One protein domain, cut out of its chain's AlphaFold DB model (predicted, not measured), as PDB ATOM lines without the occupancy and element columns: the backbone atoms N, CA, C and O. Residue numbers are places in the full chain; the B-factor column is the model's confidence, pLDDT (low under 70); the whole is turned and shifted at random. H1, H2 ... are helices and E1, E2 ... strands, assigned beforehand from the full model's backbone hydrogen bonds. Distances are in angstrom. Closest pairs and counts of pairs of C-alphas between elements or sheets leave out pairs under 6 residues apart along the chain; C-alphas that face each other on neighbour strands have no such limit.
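Overview. This is residues 12 to 109 of the 112 residues of an uncharacterized protein of Candidatus Bathyarchaeota archaeon BA2 (UniProt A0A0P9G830). One twisted sheet of four strands forms a slab, with helices H1 and H2 over one face and the other face bare. A third helix, H3, sits past the edge strand E4 at one end of the longest axis, and the turn between E2 and E3 lies at the other end. The printed part has 98 residues with three named helices and four named strands, along the chain E1 H1 E2 E3 H2 E4 H3. The sheet's order is E2 - E3 - E1 - E4, antiparallel throughout, and the class is mixed, helices and strands. The whole is only just compact, close to loose, with a radius of gyration of the C-alphas of 15.0 A and spans of 42 by 30 by 23 A.

Along the chain. In the sheet, E1 is residues 12 to 21, 29.9 A long, from C-alpha 12 at (137.941, 182.849, 140.481). E3 is residues 59 to 67, 26.3 A; E2 is residues 48 to 53, 16.5 A; E4 is residues 89 to 93, 12.9 A. H1 is residues 26 to 34, 12.3 A, and H2 is residues 70 to 80, 15.1 A, from C-alpha 70 at (143.802, 184.830, 146.311). H3 is residues 98 to 107, 14.1 A, ending at C-alpha 107 at (132.623, 196.737, 145.629).

Arrangement. Inner strand E1 is antiparallel to E3 at 164 degrees, with N 20 and O 61 at 2.8 A. E1 is antiparallel to E4 at 165 degrees, with N 12 and O 92 at 2.8 A. E2 and E3 form a hairpin at 147 degrees, with N 50 and O 62 at 2.8 A. H1 is on the sheet at a height of 9.9 A, over E1 and along the strands at 20 degrees on the local plane; the closest C-alphas of E1 and H1, Val 20 and Leu 26, are 6.4 A apart. H2 is on the same face at a height of 9.2 A, over E1 and slantwise to the strands, at 42 degrees to E1 on the local plane; its closest C-alpha pair with E1 is Ile 73 and Ile 14, 7.0 A. H1 and H2 are apart. E1, H1, E2 and E3, H2, E4 are split strand-helix-strand units, two strands running the same way with another strand between them in the sheet; both crossovers are right-handed. H3 only grazes the sheet with residues 100 to 105; the closest C-alphas of E4 and H3, Val 93 and Ile 101, are 6.8 A apart. In H1, H2 and H3 every O i to N i+4 pair is within hydrogen-bond range.

Size, cuts and confidence. The C-alphas farthest apart, Gly 57 and Glu 107, are 43.3 A apart. The printed part has no cut, and its one long link is H1 to E2, 13 residues. Mean pLDDT of the printed part is 83.9; residues 81 to 88, between H2 and E4, are under 70.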
ATOM      1  N   ALA A  12     137.498 184.235 140.613       87.19
ATOM      2  CA  ALA A  12     137.941 182.849 140.481       87.19
ATOM      3  C   ALA A  12     139.415 182.791 140.085       87.19
ATOM      4  O   ALA A  12     140.192 182.048 140.680       87.19
ATOM      5  N   TYR A  13     139.759 183.565 139.059       89.81
ATOM      6  CA  TYR A  13     141.101 183.726 138.531       89.81
ATOM      7  C   TYR A  13     141.159 184.964 137.631       89.81
ATOM      8  O   TYR A  13     140.126 185.456 137.160       89.81
ATOM      9  N   ILE A  14     142.377 185.420 137.358       88.81
ATOM     10  CA  ILE A  14     142.670 186.493 136.406       88.81
ATOM     11  C   ILE A  14     143.519 185.897 135.284       88.81
ATOM     12  O   ILE A  14     144.529 185.252 135.557       88.81
ATOM     13  N   ASP A  15     143.084 186.080 134.040       90.94
ATOM     14  CA  ASP A  15     143.874 185.785 132.846       90.94
ATOM     15  C   ASP A  15     144.451 187.100 132.315       90.94
ATOM     16  O   ASP A  15     143.701 187.998 131.917       90.94
ATOM     17  N   ILE A  16     145.776 187.187 132.257       88.62
ATOM     18  CA  ILE A  16     146.479 188.314 131.638       88.62
ATOM     19  C   ILE A  16     147.062 187.812 130.327       88.62
ATOM     20  O   ILE A  16     147.764 186.797 130.307       88.62
ATOM     21  N   ARG A  17     146.731 188.498 129.232       90.06
ATOM     22  CA  ARG A  17     147.219 188.184 127.890       90.06
ATOM     23  C   ARG A  17     147.559 189.456 127.143       90.06
ATOM     24  O   ARG A  17     146.720 190.344 127.047       90.06
ATOM     25  N   PHE A  18     148.752 189.503 126.574       89.69
ATOM     26  CA  PHE A  18     149.174 190.607 125.723       89.69
ATOM     27  C   PHE A  18     149.993 190.095 124.543       89.69
ATOM     28  O   PHE A  18     150.613 189.028 124.597       89.69
ATOM     29  N   PHE A  19     149.944 190.853 123.456       89.12
ATOM     30  CA  PHE A  19     150.674 190.572 122.232       89.12
ATOM     31  C   PHE A  19     151.823 191.563 122.099       89.12
ATOM     32  O   PHE A  19     151.694 192.710 122.510       89.12
ATOM     33  N   VAL A  20     152.922 191.102 121.515       89.50
ATOM     34  CA  VAL A  20     154.029 191.949 121.079       89.50
ATOM     35  C   VAL A  20     154.229 191.702 119.594       89.50
ATOM     36  O   VAL A  20     154.590 190.597 119.166       89.50
ATOM     37  N   HIS A  21     153.928 192.719 118.803       88.19
ATOM     38  CA  HIS A  21     154.100 192.726 117.361       88.19
ATOM     39  C   HIS A  21     155.569 192.938 116.986       88.19
ATOM     40  O   HIS A  21     156.348 193.511 117.741       88.19
ATOM     41  N   ALA A  22     155.947 192.523 115.775       85.50
ATOM     42  CA  ALA A  22     157.320 192.655 115.277       85.50
ATOM     43  C   ALA A  22     157.859 194.102 115.267       85.50
ATOM     44  O   ALA A  22     159.069 194.301 115.299       85.50
ATOM     45  N   THR A  23     156.976 195.102 115.201       88.56
ATOM     46  CA  THR A  23     157.328 196.532 115.198       88.56
ATOM     47  C   THR A  23     157.386 197.152 116.595       88.56
ATOM     48  O   THR A  23     157.753 198.317 116.723       88.56
ATOM     49  N   GLU A  24     156.993 196.421 117.638       87.31
ATOM     50  CA  GLU A  24     156.984 196.913 119.014       87.31
ATOM     51  C   GLU A  24     158.296 196.585 119.729       87.31
ATOM     52  O   GLU A  24     158.965 195.589 119.448       87.31
ATOM     53  N   ASN A  25     158.667 197.429 120.691       89.44
ATOM     54  CA  ASN A  25     159.797 197.149 121.564       89.44
ATOM     55  C   ASN A  25     159.329 196.251 122.718       89.44
ATOM     56  O   ASN A  25     158.530 196.682 123.549       89.44
ATOM     57  N   LEU A  26     159.842 195.019 122.759       88.38
ATOM     58  CA  LEU A  26     159.464 194.017 123.754       88.38
ATOM     59  C   LEU A  26     159.653 194.508 125.193       88.38
ATOM     60  O   LEU A  26     158.735 194.362 125.996       88.38
ATOM     61  N   ASP A  27     160.801 195.105 125.508       90.06
ATOM     62  CA  ASP A  27     161.131 195.528 126.871       90.06
ATOM     63  C   ASP A  27     160.155 196.603 127.360       90.06
ATOM     64  O   ASP A  27     159.607 196.496 128.454       90.06
ATOM     65  N   LYS A  28     159.818 197.574 126.501       88.81
ATOM     66  CA  LYS A  28     158.819 198.609 126.821       88.81
ATOM     67  C   LYS A  28     157.429 198.033 127.077       88.81
ATOM     68  O   LYS A  28     156.720 198.526 127.953       88.81
ATOM     69  N   VAL A  29     157.027 197.010 126.318       88.06
ATOM     70  CA  VAL A  29     155.731 196.348 126.533       88.06
ATOM     71  C   VAL A  29     155.738 195.574 127.851       88.06
ATOM     72  O   VAL A  29     154.783 195.669 128.618       88.06
ATOM     73  N   VAL A  30     156.820 194.849 128.151       87.25
ATOM     74  CA  VAL A  30     156.966 194.118 129.418       87.25
ATOM     75  C   VAL A  30     156.937 195.076 130.607       87.25
ATOM     76  O   VAL A  30     156.201 194.822 131.558       87.25
ATOM     77  N   GLU A  31     157.644 196.205 130.539       87.50
ATOM     78  CA  GLU A  31     157.592 197.236 131.578       87.50
ATOM     79  C   GLU A  31     156.175 197.788 131.780       87.50
ATOM     80  O   GLU A  31     155.738 197.976 132.914       87.50
ATOM     81  N   ALA A  32     155.438 198.058 130.696       85.69
ATOM     82  CA  ALA A  32     154.058 198.534 130.786       85.69
ATOM     83  C   ALA A  32     153.161 197.511 131.495       85.69
ATOM     84  O   ALA A  32     152.386 197.872 132.375       85.69
ATOM     85  N   VAL A  33     153.326 196.222 131.186       86.19
ATOM     86  CA  VAL A  33     152.604 195.148 131.876       86.19
ATOM     87  C   VAL A  33     153.011 195.056 133.346       86.19
ATOM     88  O   VAL A  33     152.135 194.919 134.194       86.19
ATOM     89  N   GLN A  34     154.302 195.170 133.673       86.19
ATOM     90  CA  GLN A  34     154.790 195.132 135.055       86.19
ATOM     91  C   GLN A  34     154.202 196.252 135.922       86.19
ATOM     92  O   GLN A  34     153.910 196.003 137.087       86.19
ATOM     93  N   ARG A  35     153.943 197.443 135.359       84.31
ATOM     94  CA  ARG A  35     153.267 198.550 136.070       84.31
ATOM     95  C   ARG A  35     151.836 198.211 136.503       84.31
ATOM     96  O   ARG A  35     151.328 198.835 137.426       84.31
ATOM     97  N   LEU A  36     151.197 197.229 135.865       80.06
ATOM     98  CA  LEU A  36     149.870 196.740 136.254       80.06
ATOM     99  C   LEU A  36     149.917 195.682 137.356       80.06
ATOM    100  O   LEU A  36     148.912 195.420 138.018       80.06
ATOM    101  N   LEU A  37     151.054 195.005 137.505       86.38
ATOM    102  CA  LEU A  37     151.188 193.911 138.453       86.38
ATOM    103  C   LEU A  37     151.394 194.476 139.862       86.38
ATOM    104  O   LEU A  37     152.044 195.508 140.026       86.38
ATOM    105  N   PRO A  38     150.849 193.827 140.901       88.25
ATOM    106  CA  PRO A  38     151.133 194.219 142.274       88.25
ATOM    107  C   PRO A  38     152.625 194.011 142.573       88.25
ATOM    108  O   PRO A  38     153.136 192.905 142.383       88.25
ATOM    109  N   SER A  39     153.304 195.067 143.037       86.88
ATOM    110  CA  SER A  39     154.767 195.111 143.228       86.88
ATOM    111  C   SER A  39     155.303 193.950 144.058       86.88
ATOM    112  O   SER A  39     156.324 193.365 143.709       86.88
ATOM    113  N   ASP A  40     154.570 193.578 145.106       89.94
ATOM    114  CA  ASP A  40     154.972 192.547 146.068       89.94
ATOM    115  C   ASP A  40     154.969 191.131 145.471       89.94
ATOM    116  O   ASP A  40     155.494 190.208 146.083       89.94
ATOM    117  N   TYR A  41     154.385 190.956 144.279       90.25
ATOM    118  CA  TYR A  41     154.220 189.658 143.622       90.25
ATOM    119  C   TYR A  41     154.726 189.647 142.173       90.25
ATOM    120  O   TYR A  41     154.385 188.731 141.424       90.25
ATOM    121  N   ILE A  42     155.506 190.645 141.735       86.56
ATOM    122  CA  ILE A  42     156.015 190.694 140.351       86.56
ATOM    123  C   ILE A  42     156.787 189.413 140.011       86.56
ATOM    124  O   ILE A  42     156.528 188.801 138.974       86.56
ATOM    125  N   ASP A  43     157.667 188.972 140.911       87.50
ATOM    126  CA  ASP A  43     158.512 187.791 140.704       87.50
ATOM    127  C   ASP A  43     157.726 186.465 140.752       87.50
ATOM    128  O   ASP A  43     158.156 185.460 140.182       87.50
ATOM    129  N   ASP A  44     156.534 186.467 141.357       86.62
ATOM    130  CA  ASP A  44     155.648 185.299 141.437       86.62
ATOM    131  C   ASP A  44     154.790 185.113 140.172       86.62
ATOM    132  O   ASP A  44     154.193 184.050 139.951       86.62
ATOM    133  N   ILE A  45     154.694 186.140 139.321       89.12
ATOM    134  CA  ILE A  45     153.839 186.138 138.132       89.12
ATOM    135  C   ILE A  45     154.673 185.788 136.898       89.12
ATOM    136  O   ILE A  45     155.189 186.635 136.172       89.12
ATOM    137  N   LEU A  46     154.744 184.489 136.610       91.00
ATOM    138  CA  LEU A  46     155.438 183.976 135.432       91.00
ATOM    139  C   LEU A  46     154.527 183.964 134.197       91.00
ATOM    140  O   LEU A  46     153.440 183.373 134.206       91.00
ATOM    141  N   PHE A  47     155.002 184.568 133.107       92.69
ATOM    142  CA  PHE A  47     154.337 184.541 131.804       92.69
ATOM    143  C   PHE A  47     154.881 183.428 130.917       92.69
ATOM    144  O   PHE A  47     156.087 183.263 130.742       92.69
ATOM    145  N   LYS A  48     153.970 182.695 130.280       94.56
ATOM    146  CA  LYS A  48     154.309 181.790 129.183       94.56
ATOM    147  C   LYS A  48     154.423 182.594 127.896       94.56
ATOM    148  O   LYS A  48     153.510 183.343 127.562       94.56
ATOM    149  N   LYS A  49     155.529 182.403 127.173       94.38
ATOM    150  CA  LYS A  49     155.769 182.985 125.849       94.38
ATOM    151  C   LYS A  49     155.347 181.996 124.762       94.38
ATOM    152  O   LYS A  49     155.795 180.852 124.759       94.38
ATOM    153  N   GLY A  50     154.517 182.445 123.830       92.00
ATOM    154  CA  GLY A  50     154.103 181.710 122.639       92.00
ATOM    155  C   GLY A  50     154.406 182.499 121.368       92.00
ATOM    156  O   GLY A  50     154.395 183.727 121.378       92.00
ATOM    157  N   ASN A  51     154.649 181.795 120.264       91.19
ATOM    158  CA  ASN A  51     154.825 182.408 118.949       91.19
ATOM    159  C   ASN A  51     153.576 182.154 118.107       91.19
ATOM    160  O   ASN A  51     153.206 181.007 117.859       91.19
ATOM    161  N   LEU A  52     152.948 183.230 117.659       89.25
ATOM    162  CA  LEU A  52     151.787 183.228 116.782       89.25
ATOM    163  C   LEU A  52     152.137 183.908 115.457       89.25
ATOM    164  O   LEU A  52     153.167 184.570 115.319       89.25
ATOM    165  N   LYS A  53     151.252 183.753 114.472       86.31
ATOM    166  CA  LYS A  53     151.314 184.489 113.208       86.31
ATOM    167  C   LYS A  53     150.096 185.396 113.099       86.31
ATOM    168  O   LYS A  53     148.974 184.954 113.336       86.31
ATOM    169  N   GLY A  54     150.331 186.655 112.748       79.44
ATOM    170  CA  GLY A  54     149.278 187.599 112.397       79.44
ATOM    171  C   GLY A  54     148.645 187.269 111.047       79.44
ATOM    172  O   GLY A  54     149.098 186.379 110.329       79.44
ATOM    173  N   HIS A  55     147.619 188.032 110.672       76.81
ATOM    174  CA  HIS A  55     146.878 187.822 109.423       76.81
ATOM    175  C   HIS A  55     147.775 187.866 108.171       76.81
ATOM    176  O   HIS A  55     147.621 187.052 107.269       76.81
ATOM    177  N   TYR A  56     148.777 188.751 108.166       82.75
ATOM    178  CA  TYR A  56     149.776 188.876 107.095       82.75
ATOM    179  C   TYR A  56     150.995 187.950 107.266       82.75
ATOM    180  O   TYR A  56     152.030 188.167 106.650       82.75
ATOM    181  N   GLY A  57     150.932 186.956 108.158       84.38
ATOM    182  CA  GLY A  57     152.043 186.038 108.427       84.38
ATOM    183  C   GLY A  57     153.166 186.605 109.305       84.38
ATOM    184  O   GLY A  57     154.056 185.849 109.695       84.38
ATOM    185  N   ASN A  58     153.107 187.893 109.667       86.12
ATOM    186  CA  ASN A  58     154.067 188.527 110.572       86.12
ATOM    187  C   ASN A  58     154.085 187.825 111.941       86.12
ATOM    188  O   ASN A  58     153.013 187.486 112.457       86.12
ATOM    189  N   PRO A  59     155.265 187.621 112.553       87.69
ATOM    190  CA  PRO A  59     155.351 187.007 113.867       87.69
ATOM    191  C   PRO A  59     154.709 187.916 114.917       87.69
ATOM    192  O   PRO A  59     154.918 189.131 114.933       87.69
ATOM    193  N   ILE A  60     153.928 187.307 115.800       89.81
ATOM    194  CA  ILE A  60     153.364 187.940 116.987       89.81
ATOM    195  C   ILE A  60     153.797 187.096 118.175       89.81
ATOM    196  O   ILE A  60     153.553 185.890 118.207       89.81
ATOM    197  N   THR A  61     154.417 187.720 119.164       91.69
ATOM    198  CA  THR A  61     154.702 187.045 120.429       91.69
ATOM    199  C   THR A  61     153.487 187.191 121.337       91.69
ATOM    200  O   THR A  61     153.050 188.305 121.599       91.69
ATOM    201  N   LEU A  62     152.930 186.083 121.818       91.69
ATOM    202  CA  LEU A  62     151.903 186.068 122.857       91.69
ATOM    203  C   LEU A  62     152.569 185.848 124.213       91.69
ATOM    204  O   LEU A  62     153.365 184.923 124.369       91.69
ATOM    205  N   PHE A  63     152.175 186.639 125.201       92.50
ATOM    206  CA  PHE A  63     152.448 186.372 126.603       92.50
ATOM    207  C   PHE A  63     151.142 186.083 127.325       92.50
ATOM    208  O   PHE A  63     150.167 186.823 127.179       92.50
ATOM    209  N   GLU A  64     151.114 185.007 128.106       92.44
ATOM    210  CA  GLU A  64     149.927 184.631 128.865       92.44
ATOM    211  C   GLU A  64     150.247 184.074 130.250       92.44
ATOM    212  O   GLU A  64     151.201 183.319 130.442       92.44
ATOM    213  N   THR A  65     149.412 184.423 131.226       93.38
ATOM    214  CA  THR A  65     149.441 183.824 132.559       93.38
ATOM    215  C   THR A  65     148.043 183.757 133.163       93.38
ATOM    216  O   THR A  65     147.128 184.479 132.753       93.38
ATOM    217  N   ARG A  66     147.880 182.867 134.144       93.00
ATOM    218  CA  ARG A  66     146.652 182.718 134.928       93.00
ATOM    219  C   ARG A  66     146.976 182.777 136.410       93.00
ATOM    220  O   ARG A  66     147.580 181.853 136.953       93.00
ATOM    221  N   ILE A  67     146.455 183.795 137.079       92.19
ATOM    222  CA  ILE A  67     146.604 183.996 138.517       92.19
ATOM    223  C   ILE A  67     145.410 183.359 139.232       92.19
ATOM    224  O   ILE A  67     144.257 183.705 138.970       92.19
ATOM    225  N   LYS A  68     145.687 182.413 140.136       91.12
ATOM    226  CA  LYS A  68     144.687 181.751 141.002       91.12
ATOM    227  C   LYS A  68     144.900 182.018 142.496       91.12
ATOM    228  O   LYS A  68     143.988 181.759 143.280       91.12
ATOM    229  N   ASN A  69     146.088 182.488 142.890       91.06
ATOM    230  CA  ASN A  69     146.382 182.824 144.281       91.06
ATOM    231  C   ASN A  69     145.495 184.005 144.706       91.06
ATOM    232  O   ASN A  69     145.427 185.019 144.018       91.06
ATOM    233  N   ARG A  70     144.782 183.852 145.825       87.81
ATOM    234  CA  ARG A  70     143.802 184.830 146.311       87.81
ATOM    235  C   ARG A  70     144.441 186.132 146.784       87.81
ATOM    236  O   ARG A  70     143.803 187.167 146.633       87.81
ATOM    237  N   GLU A  71     145.647 186.076 147.341       89.38
ATOM    238  CA  GLU A  71     146.386 187.253 147.808       89.38
ATOM    239  C   GLU A  71     146.853 188.081 146.614       89.38
ATOM    240  O   GLU A  71     146.536 189.265 146.531       89.38
ATOM    241  N   VAL A  72     147.441 187.421 145.611       90.56
ATOM    242  CA  VAL A  72     147.829 188.059 144.344       90.56
ATOM    243  C   VAL A  72     146.610 188.636 143.620       90.56
ATOM    244  O   VAL A  72     146.655 189.760 143.144       90.56
ATOM    245  N   ILE A  73     145.490 187.902 143.561       89.06
ATOM    246  CA  ILE A  73     144.234 188.397 142.971       89.06
ATOM    247  C   ILE A  73     143.747 189.653 143.695       89.06
ATOM    248  O   ILE A  73     143.323 190.596 143.035       89.06
ATOM    249  N   LYS A  74     143.784 189.661 145.033       86.81
ATOM    250  CA  LYS A  74     143.366 190.815 145.830       86.81
ATOM    251  C   LYS A  74     144.228 192.033 145.497       86.81
ATOM    252  O   LYS A  74     143.681 193.051 145.088       86.81
ATOM    253  N   ALA A  75     145.547 191.877 145.593       88.12
ATOM    254  CA  ALA A  75     146.502 192.946 145.329       88.12
ATOM    255  C   ALA A  75     146.401 193.455 143.882       88.12
ATOM    256  O   ALA A  75     146.423 194.655 143.637       88.12
ATOM    257  N   PHE A  76     146.216 192.554 142.914       87.50
ATOM    258  CA  PHE A  76     146.043 192.915 141.508       87.50
ATOM    259  C   PHE A  76     144.788 193.763 141.279       87.50
ATOM    260  O   PHE A  76     144.834 194.755 140.560       87.50
ATOM    261  N   VAL A  77     143.659 193.379 141.877       82.44
ATOM    262  CA  VAL A  77     142.400 194.126 141.757       82.44
ATOM    263  C   VAL A  77     142.515 195.521 142.371       82.44
ATOM    264  O   VAL A  77     142.055 196.478 141.757       82.44
ATOM    265  N   GLU A  78     143.161 195.640 143.531       80.25
ATOM    266  CA  GLU A  78     143.425 196.929 144.181       80.25
ATOM    267  C   GLU A  78     144.320 197.832 143.310       80.25
ATOM    268  O   GLU A  78     144.073 199.033 143.223       80.25
ATOM    269  N   ASN A  79     145.295 197.255 142.597       78.69
ATOM    270  CA  ASN A  79     146.208 197.992 141.716       78.69
ATOM    271  C   ASN A  79     145.567 198.397 140.368       78.69
ATOM    272  O   ASN A  79     145.955 199.389 139.750       78.69
ATOM    273  N   LEU A  80     144.552 197.653 139.906       73.75
ATOM    274  CA  LEU A  80     143.896 197.867 138.609       73.75
ATOM    275  C   LEU A  80     143.193 199.225 138.501       73.75
ATOM    276  O   LEU A  80     143.112 199.799 137.416       73.75
ATOM    277  N   ALA A  81     142.696 199.743 139.625       60.09
ATOM    278  CA  ALA A  81     141.968 201.006 139.691       60.09
ATOM    279  C   ALA A  81     142.836 202.238 139.354       60.09
ATOM    280  O   ALA A  81     142.328 203.357 139.337       60.09
ATOM    281  N   SER A  82     144.138 202.060 139.101       56.28
ATOM    282  CA  SER A  82     145.116 203.146 138.984       56.28
ATOM    283  C   SER A  82     145.785 203.290 137.608       56.28
ATOM    284  O   SER A  82     146.687 204.112 137.474       56.28
ATOM    285  N   THR A  83     145.385 202.533 136.576       57.56
ATOM    286  CA  THR A  83     146.193 202.402 135.339       57.56
ATOM    287  C   THR A  83     145.436 202.804 134.063       57.56
ATOM    288  O   THR A  83     144.245 202.523 133.942       57.56
ATOM    289  N   ALA A  84     146.127 203.443 133.105       51.94
ATOM    290  CA  ALA A  84     145.557 203.986 131.859       51.94
ATOM    291  C   ALA A  84     146.059 203.293 130.569       51.94
ATOM    292  O   ALA A  84     145.722 203.734 129.469       51.94
ATOM    293  N   ASP A  85     146.860 202.228 130.676       56.88
ATOM    294  CA  ASP A  85     147.448 201.558 129.510       56.88
ATOM    295  C   ASP A  85     146.450 200.598 128.823       56.88
ATOM    296  O   ASP A  85     145.687 199.906 129.504       56.88
ATOM    297  N   PRO A  86     146.452 200.489 127.476       57.12
ATOM    298  CA  PRO A  86     145.518 199.663 126.702       57.12
ATOM    299  C   PRO A  86     145.870 198.164 126.746       57.12
ATOM    300  O   PRO A  86     145.991 197.495 125.719       57.12
ATOM    301  N   ILE A  87     146.048 197.611 127.943       66.81
ATOM    302  CA  ILE A  87     146.322 196.189 128.150       66.81
ATOM    303  C   ILE A  87     144.991 195.469 128.381       66.81
ATOM    304  O   ILE A  87     144.237 195.767 129.305       66.81
ATOM    305  N   HIS A  88     144.684 194.488 127.529       67.06
ATOM    306  CA  HIS A  88     143.477 193.678 127.668       67.06
ATOM    307  C   HIS A  88     143.608 192.680 128.825       67.06
ATOM    308  O   HIS A  88     144.294 191.662 128.729       67.06
ATOM    309  N   ILE A  89     142.877 192.930 129.907       73.94
ATOM    310  CA  ILE A  89     142.864 192.076 131.098       73.94
ATOM    311  C   ILE A  89     141.521 191.361 131.170       73.94
ATOM    312  O   ILE A  89     140.461 191.980 131.066       73.94
ATOM    313  N   ARG A  90     141.541 190.037 131.354       77.81
ATOM    314  CA  ARG A  90     140.319 189.244 131.504       77.81
ATOM    315  C   ARG A  90     140.208 188.720 132.927       77.81
ATOM    316  O   ARG A  90     140.936 187.821 133.336       77.81
ATOM    317  N   ILE A  91     139.218 189.218 133.659       80.00
ATOM    318  CA  ILE A  91     138.921 188.788 135.028       80.00
ATOM    319  C   ILE A  91     137.716 187.855 135.001       80.00
ATOM    320  O   ILE A  91     136.687 188.182 134.410       80.00
ATOM    321  N   ARG A  92     137.822 186.680 135.635       82.06
ATOM    322  CA  ARG A  92     136.676 185.776 135.791       82.06
ATOM    323  C   ARG A  92     136.154 185.806 137.217       82.06
ATOM    324  O   ARG A  92     136.833 185.372 138.146       82.06
ATOM    325  N   VAL A  93     134.905 186.231 137.368       81.56
ATOM    326  CA  VAL A  93     134.166 186.208 138.636       81.56
ATOM    327  C   VAL A  93     133.500 184.836 138.823       81.56
ATOM    328  O   VAL A  93     133.102 184.184 137.859       81.56
ATOM    329  N   ARG A  94     133.414 184.359 140.070       78.31
ATOM    330  CA  ARG A  94     132.793 183.074 140.450       78.31
ATOM    331  C   ARG A  94     131.267 183.101 140.345       78.31
ATOM    332  O   ARG A  94     130.643 182.048 140.258       78.31
ATOM    333  N   LYS A  95     130.667 184.289 140.424       78.94
ATOM    334  CA  LYS A  95     129.217 184.500 140.378       78.94
ATOM    335  C   LYS A  95     128.711 184.401 138.939       78.94
ATOM    336  O   LYS A  95     129.408 184.804 138.015       78.94
ATOM    337  N   THR A  96     127.507 183.859 138.764       75.81
ATOM    338  CA  THR A  96     126.868 183.664 137.449       75.81
ATOM    339  C   THR A  96     125.736 184.651 137.178       75.81
ATOM    340  O   THR A  96     125.462 184.949 136.019       75.81
ATOM    341  N   LYS A  97     125.085 185.180 138.222       83.94
ATOM    342  CA  LYS A  97     124.048 186.207 138.080       83.94
ATOM    343  C   LYS A  97     124.690 187.558 137.793       83.94
ATOM    344  O   LYS A  97     125.575 187.984 138.531       83.94
ATOM    345  N   ILE A  98     124.213 188.243 136.754       82.69
ATOM    346  CA  ILE A  98     124.760 189.537 136.331       82.69
ATOM    347  C   ILE A  98     124.696 190.592 137.441       82.69
ATOM    348  O   ILE A  98     125.663 191.314 137.644       82.69
ATOM    349  N   GLU A  99     123.614 190.620 138.219       83.56
ATOM    350  CA  GLU A  99     123.437 191.540 139.350       83.56
ATOM    351  C   GLU A  99     124.526 191.349 140.417       83.56
ATOM    352  O   GLU A  99     125.145 192.319 140.860       83.56
ATOM    353  N   ASP A 100     124.825 190.094 140.769       82.62
ATOM    354  CA  ASP A 100     125.877 189.750 141.730       82.62
ATOM    355  C   ASP A 100     127.270 190.111 141.197       82.62
ATOM    356  O   ASP A 100     128.145 190.528 141.961       82.62
ATOM    357  N   ILE A 101     127.489 189.952 139.885       80.88
ATOM    358  CA  ILE A 101     128.740 190.328 139.215       80.88
ATOM    359  C   ILE A 101     128.910 191.849 139.240       80.88
ATOM    360  O   ILE A 101     129.961 192.325 139.655       80.88
ATOM    361  N   VAL A 102     127.884 192.617 138.860       82.19
ATOM    362  CA  VAL A 102     127.927 194.088 138.865       82.19
ATOM    363  C   VAL A 102     128.171 194.614 140.275       82.19
ATOM    364  O   VAL A 102     129.030 195.472 140.466       82.19
ATOM    365  N   LYS A 103     127.469 194.068 141.275       83.38
ATOM    366  CA  LYS A 103     127.686 194.414 142.683       83.38
ATOM    367  C   LYS A 103     129.129 194.144 143.112       83.38
ATOM    368  O   LYS A 103     129.768 195.031 143.661       83.38
ATOM    369  N   THR A 104     129.650 192.962 142.786       82.06
ATOM    370  CA  THR A 104     131.048 192.596 143.054       82.06
ATOM    371  C   THR A 104     132.018 193.593 142.417       82.06
ATOM    372  O   THR A 104     132.928 194.076 143.076       82.06
ATOM    373  N   CYS A 105     131.834 193.922 141.138       78.94
ATOM    374  CA  CYS A 105     132.727 194.836 140.434       78.94
ATOM    375  C   CYS A 105     132.682 196.261 141.011       78.94
ATOM    376  O   CYS A 105     133.721 196.909 141.074       78.94
ATOM    377  N   ARG A 106     131.518 196.734 141.481       82.44
ATOM    378  CA  ARG A 106     131.397 198.014 142.204       82.44
ATOM    379  C   ARG A 106     132.113 197.987 143.554       82.44
ATOM    380  O   ARG A 106     132.857 198.907 143.861       82.44
ATOM    381  N   GLU A 107     131.935 196.922 144.338       82.06
ATOM    382  CA  GLU A 107     132.623 196.737 145.629       82.06
ATOM    383  C   GLU A 107     134.151 196.681 145.477       82.06
ATOM    384  O   GLU A 107     134.878 197.086 146.379       82.06
ATOM    385  N   LEU A 108     134.636 196.207 144.328       75.56
ATOM    386  CA  LEU A 108     136.054 196.156 143.973       75.56
ATOM    387  C   LEU A 108     136.570 197.439 143.291       75.56
ATOM    388  O   LEU A 108     137.726 197.472 142.885       75.56
ATOM    389  N   GLY A 109     135.734 198.471 143.117       75.31
ATOM    390  CA  GLY A 109     136.126 199.735 142.480       75.31
ATOM    391  C   GLY A 109     136.358 199.657 140.965       75.31
ATOM    392  O   GLY A 109     136.954 200.560 140.391       75.31
TER     393      GLY A 109